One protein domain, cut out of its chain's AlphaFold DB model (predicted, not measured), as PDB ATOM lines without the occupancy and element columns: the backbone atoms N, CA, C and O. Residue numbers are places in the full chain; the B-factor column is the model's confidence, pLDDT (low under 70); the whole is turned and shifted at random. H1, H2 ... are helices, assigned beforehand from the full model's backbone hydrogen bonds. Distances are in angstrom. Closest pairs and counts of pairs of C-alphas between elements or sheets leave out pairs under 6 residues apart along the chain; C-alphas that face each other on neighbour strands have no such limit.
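This is residues 349 to 391 of the 391 residues of an uncharacterized protein of Deltaproteobacteria bacterium (UniProt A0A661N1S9). A long helix, H1, and a short one, H2, make the two arms of a wide, open V, with an extended stretch of chain, residues 371 to 380, joining them. The printed part has 43 residues, with two named helices in the order H1, H2 and no named strand; the class is all helix. It is extended, with a radius of gyration of the C-alphas of 18.3 A and spans of 54 by 24 by 10 A.

H1, residues 349 to 370, and H2, residues 381 to 389, are apart, with no C-alpha of the one within 8 A of the other. In both helices every O i to N i+4 pair is within hydrogen-bond range.

H1 begins at C-alpha 349 (25.375, -9.269, -25.538) and ends at C-alpha 370 (38.570, 10.510, -4.996), 31.4 A away. H2 measures 12.4 A and ends at C-alpha 389 (66.833, -8.630, 4.936).

The two C-alphas farthest apart, those of Gly 349 and Ser 390, are 53.9 A apart. Residues 349 to 391 stand free. The link of 10 residues is short, and the printed part has no cut. Residue 391, the chain's last, is under pLDDT 70; the mean of the printed part is 87.4.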
ATOM      1  N   GLY A 349      24.694  -8.585 -26.647       71.81
ATOM      2  CA  GLY A 349      25.375  -9.269 -25.538       71.81
ATOM      3  C   GLY A 349      26.826  -8.804 -25.350       71.81
ATOM      4  O   GLY A 349      27.249  -8.500 -24.236       71.81
ATOM      5  N   PHE A 350      27.576  -8.667 -26.446       80.56
ATOM      6  CA  PHE A 350      28.946  -8.152 -26.418       80.56
ATOM      7  C   PHE A 350      28.989  -6.652 -26.091       80.56
ATOM      8  O   PHE A 350      29.841  -6.218 -25.326       80.56
ATOM      9  N   LYS A 351      28.043  -5.861 -26.606       79.31
ATOM     10  CA  LYS A 351      27.891  -4.434 -26.309       79.31
ATOM     11  C   LYS A 351      27.557  -4.205 -24.843       79.31
ATOM     12  O   LYS A 351      28.180  -3.344 -24.243       79.31
ATOM     13  N   LEU A 352      26.650  -4.986 -24.255       86.25
ATOM     14  CA  LEU A 352      26.319  -4.915 -22.830       86.25
ATOM     15  C   LEU A 352      27.522  -5.308 -21.960       86.25
ATOM     16  O   LEU A 352      27.814  -4.649 -20.964       86.25
ATOM     17  N   ALA A 353      28.259  -6.351 -22.352       90.00
ATOM     18  CA  ALA A 353      29.495  -6.727 -21.674       90.00
ATOM     19  C   ALA A 353      30.550  -5.609 -21.768       90.00
ATOM     20  O   ALA A 353      31.169  -5.257 -20.766       90.00
ATOM     21  N   LEU A 354      30.718  -5.001 -22.947       92.44
ATOM     22  CA  LEU A 354      31.664  -3.913 -23.177       92.44
ATOM     23  C   LEU A 354      31.277  -2.652 -22.394       92.44
ATOM     24  O   LEU A 354      32.133  -2.054 -21.746       92.44
ATOM     25  N   THR A 355      30.001  -2.255 -22.405       93.19
ATOM     26  CA  THR A 355      29.515  -1.097 -21.642       93.19
ATOM     27  C   THR A 355      29.607  -1.345 -20.140       93.19
ATOM     28  O   THR A 355      29.987  -0.436 -19.408       93.19
ATOM     29  N   GLY A 356      29.357  -2.574 -19.679       95.88
ATOM     30  CA  GLY A 356      29.569  -2.983 -18.291       95.88
ATOM     31  C   GLY A 356      31.035  -2.881 -17.861       95.88
ATOM     32  O   GLY A 356      31.328  -2.296 -16.820       95.88
ATOM     33  N   ILE A 357      31.970  -3.377 -18.681       96.31
ATOM     34  CA  ILE A 357      33.417  -3.275 -18.420       96.31
ATOM     35  C   ILE A 357      33.867  -1.812 -18.411       96.31
ATOM     36  O   ILE A 357      34.585  -1.399 -17.500       96.31
ATOM     37  N   LEU A 358      33.432  -1.014 -19.389       96.75
ATOM     38  CA  LEU A 358      33.756   0.412 -19.462       96.75
ATOM     39  C   LEU A 358      33.189   1.181 -18.264       96.75
ATOM     40  O   LEU A 358      33.895   1.995 -17.671       96.75
ATOM     41  N   GLY A 359      31.950   0.889 -17.864       96.94
ATOM     42  CA  GLY A 359      31.322   1.471 -16.680       96.94
ATOM     43  C   GLY A 359      32.060   1.101 -15.392       96.94
ATOM     44  O   GLY A 359      32.351   1.975 -14.577       96.94
ATOM     45  N   ALA A 360      32.442  -0.167 -15.230       97.12
ATOM     46  CA  ALA A 360      33.235  -0.620 -14.089       97.12
ATOM     47  C   ALA A 360      34.620   0.047 -14.056       97.12
ATOM     48  O   ALA A 360      35.054   0.510 -13.002       97.12
ATOM     49  N   ALA A 361      35.295   0.155 -15.204       97.06
ATOM     50  CA  ALA A 361      36.581   0.837 -15.314       97.06
ATOM     51  C   ALA A 361      36.471   2.327 -14.957       97.06
ATOM     52  O   ALA A 361      37.304   2.834 -14.205       97.06
ATOM     53  N   LEU A 362      35.423   3.013 -15.428       96.75
ATOM     54  CA  LEU A 362      35.150   4.411 -15.094       96.75
ATOM     55  C   LEU A 362      34.910   4.590 -13.589       96.75
ATOM     56  O   LEU A 362      35.510   5.471 -12.977       96.75
ATOM     57  N   LEU A 363      34.090   3.732 -12.975       95.50
ATOM     58  CA  LEU A 363      33.824   3.774 -11.535       95.50
ATOM     59  C   LEU A 363      35.089   3.515 -10.711       95.50
ATOM     60  O   LEU A 363      35.335   4.223  -9.736       95.50
ATOM     61  N   LEU A 364      35.919   2.546 -11.109       93.81
ATOM     62  CA  LEU A 364      37.200   2.274 -10.455       93.81
ATOM     63  C   LEU A 364      38.179   3.443 -10.612       93.81
ATOM     64  O   LEU A 364      38.872   3.787  -9.654       93.81
ATOM     65  N   ALA A 365      38.213   4.084 -11.783       93.25
ATOM     66  CA  ALA A 365      39.031   5.267 -12.025       93.25
ATOM     67  C   ALA A 365      38.573   6.452 -11.160       93.25
ATOM     68  O   ALA A 365      39.400   7.080 -10.499       93.25
ATOM     69  N   MET A 366      37.264   6.713 -11.092       93.75
ATOM     70  CA  MET A 366      36.694   7.740 -10.217       93.75
ATOM     71  C   MET A 366      36.984   7.437  -8.745       93.75
ATOM     72  O   MET A 366      37.486   8.301  -8.032       93.75
ATOM     73  N   TYR A 367      36.754   6.202  -8.292       91.44
ATOM     74  CA  TYR A 367      37.059   5.786  -6.922       91.44
ATOM     75  C   TYR A 367      38.547   5.975  -6.586       91.44
ATOM     76  O   TYR A 367      38.887   6.494  -5.524       91.44
ATOM     77  N   SER A 368      39.441   5.627  -7.517       88.38
ATOM     78  CA  SER A 368      40.880   5.847  -7.357       88.38
ATOM     79  C   SER A 368      41.263   7.331  -7.346       88.38
ATOM     80  O   SER A 368      42.250   7.686  -6.704       88.38
ATOM     81  N   MET A 369      40.515   8.192  -8.043       90.56
ATOM     82  CA  MET A 369      40.743   9.640  -8.074       90.56
ATOM     83  C   MET A 369      40.279  10.323  -6.779       90.56
ATOM     84  O   MET A 369      40.990  11.180  -6.259       90.56
ATOM     85  N   PHE A 370      39.128   9.926  -6.224       90.06
ATOM     86  CA  PHE A 370      38.570  10.510  -4.996       90.06
ATOM     87  C   PHE A 370      39.196   9.970  -3.699       90.06
ATOM     88  O   PHE A 370      39.029  10.587  -2.648       90.06
ATOM     89  N   TRP A 371      39.956   8.869  -3.754       85.94
ATOM     90  CA  TRP A 371      40.675   8.308  -2.600       85.94
ATOM     91  C   TRP A 371      42.212   8.345  -2.768       85.94
ATOM     92  O   TRP A 371      42.874   7.300  -2.748       85.94
ATOM     93  N   PRO A 372      42.838   9.531  -2.905       77.81
ATOM     94  CA  PRO A 372      44.279   9.639  -3.151       77.81
ATOM     95  C   PRO A 372      45.144   9.205  -1.952       77.81
ATOM     96  O   PRO A 372      46.314   8.865  -2.120       77.81
ATOM     97  N   THR A 373      44.584   9.159  -0.739       79.31
ATOM     98  CA  THR A 373      45.294   8.824   0.512       79.31
ATOM     99  C   THR A 373      45.287   7.327   0.851       79.31
ATOM    100  O   THR A 373      45.504   6.934   2.000       79.31
ATOM    101  N   ARG A 374      45.060   6.449  -0.136       78.94
ATOM    102  CA  ARG A 374      45.116   4.995   0.072       78.94
ATOM    103  C   ARG A 374      46.535   4.570   0.462       78.94
ATOM    104  O   ARG A 374      47.496   4.867  -0.247       78.94
ATOM    105  N   LYS A 375      46.669   3.823   1.565       80.38
ATOM    106  CA  LYS A 375      47.945   3.202   1.954       80.38
ATOM    107  C   LYS A 375      48.428   2.308   0.807       80.38
ATOM    108  O   LYS A 375      47.760   1.341   0.454       80.38
ATOM    109  N   ARG A 376      49.574   2.658   0.219       78.19
ATOM    110  CA  ARG A 376      50.195   1.927  -0.906       78.19
ATOM    111  C   ARG A 376      50.925   0.657  -0.470       78.19
ATOM    112  O   ARG A 376      51.312  -0.142  -1.310       78.19
ATOM    113  N   ALA A 377      51.111   0.491   0.834       82.50
ATOM    114  CA  ALA A 377      51.794  -0.635   1.438       82.50
ATOM    115  C   ALA A 377      50.898  -1.285   2.495       82.50
ATOM    116  O   ALA A 377      50.025  -0.631   3.080       82.50
ATOM    117  N   SER A 378      51.143  -2.569   2.755       84.56
ATOM    118  CA  SER A 378      50.548  -3.242   3.904       84.56
ATOM    119  C   SER A 378      50.991  -2.544   5.198       84.56
ATOM    120  O   SER A 378      52.079  -1.973   5.276       84.56
ATOM    121  N   VAL A 379      50.158  -2.587   6.240       84.94
ATOM    122  CA  VAL A 379      50.484  -1.969   7.543       84.94
ATOM    123  C   VAL A 379      51.793  -2.532   8.121       84.94
ATOM    124  O   VAL A 379      52.528  -1.816   8.794       84.94
ATOM    125  N   ASN A 380      52.120  -3.781   7.779       88.94
ATOM    126  CA  ASN A 380      53.297  -4.500   8.256       88.94
ATOM    127  C   ASN A 380      54.438  -4.555   7.228       88.94
ATOM    128  O   ASN A 380      55.369  -5.333   7.418       88.94
ATOM    129  N   GLN A 381      54.411  -3.740   6.167       88.56
ATOM    130  CA  GLN A 381      55.431  -3.797   5.112       88.56
ATOM    131  C   GLN A 381      56.844  -3.621   5.674       88.56
ATOM    132  O   GLN A 381      57.736  -4.402   5.375       88.56
ATOM    133  N   ALA A 382      57.016  -2.680   6.603       85.94
ATOM    134  CA  ALA A 382      58.291  -2.468   7.278       85.94
ATOM    135  C   ALA A 382      58.747  -3.677   8.122       85.94
ATOM    136  O   ALA A 382      59.942  -3.847   8.341       85.94
ATOM    137  N   ILE A 383      57.825  -4.506   8.630       87.06
ATOM    138  CA  ILE A 383      58.161  -5.753   9.338       87.06
ATOM    139  C   ILE A 383      58.634  -6.801   8.330       87.06
ATOM    140  O   ILE A 383      59.697  -7.380   8.528       87.06
ATOM    141  N   TYR A 384      57.892  -6.983   7.238       88.19
ATOM    142  CA  TYR A 384      58.249  -7.914   6.171       88.19
ATOM    143  C   TYR A 384      59.617  -7.580   5.557       88.19
ATOM    144  O   TYR A 384      60.490  -8.439   5.480       88.19
ATOM    145  N   ASP A 385      59.860  -6.309   5.227       91.38
ATOM    146  CA  ASP A 385      61.124  -5.855   4.635       91.38
ATOM    147  C   ASP A 385      62.323  -6.077   5.577       91.38
ATOM    148  O   ASP A 385      63.445  -6.295   5.118       91.38
ATOM    149  N   ARG A 386      62.105  -6.042   6.901       89.56
ATOM    150  CA  ARG A 386      63.132  -6.394   7.897       89.56
ATOM    151  C   ARG A 386      63.397  -7.896   7.936       89.56
ATOM    152  O   ARG A 386      64.554  -8.285   8.016       89.56
ATOM    153  N   GLN A 387      62.351  -8.716   7.852       88.25
ATOM    154  CA  GLN A 387      62.469 -10.177   7.862       88.25
ATOM    155  C   GLN A 387      63.176 -10.709   6.608       88.25
ATOM    156  O   GLN A 387      64.023 -11.589   6.717       88.25
ATOM    157  N   VAL A 388      62.892 -10.137   5.434       86.12
ATOM    158  CA  VAL A 388      63.549 -10.526   4.173       86.12
ATOM    159  C   VAL A 388      65.030 -10.140   4.151       86.12
ATOM    160  O   VAL A 388      65.825 -10.847   3.553       86.12
ATOM    161  N   LYS A 389      65.422  -9.047   4.820       85.62
ATOM    162  CA  LYS A 389      66.833  -8.630   4.936       85.62
ATOM    163  C   LYS A 389      67.635  -9.409   5.983       85.62
ATOM    164  O   LYS A 389      68.851  -9.263   6.020       85.62
ATOM    165  N   SER A 390      66.967 -10.143   6.878       78.50
ATOM    166  CA  SER A 390      67.613 -10.933   7.938       78.50
ATOM    167  C   SER A 390      67.877 -12.395   7.557       78.50
ATOM    168  O   SER A 390      68.399 -13.141   8.384       78.50
ATOM    169  N   ILE A 391      67.491 -12.793   6.343       60.19
ATOM    170  CA  ILE A 391      67.875 -14.049   5.682       60.19
ATOM    171  C   ILE A 391      69.044 -13.720   4.758       60.19
ATOM    172  O   ILE A 391      69.998 -14.527   4.723       60.19
TER     173      ILE A 391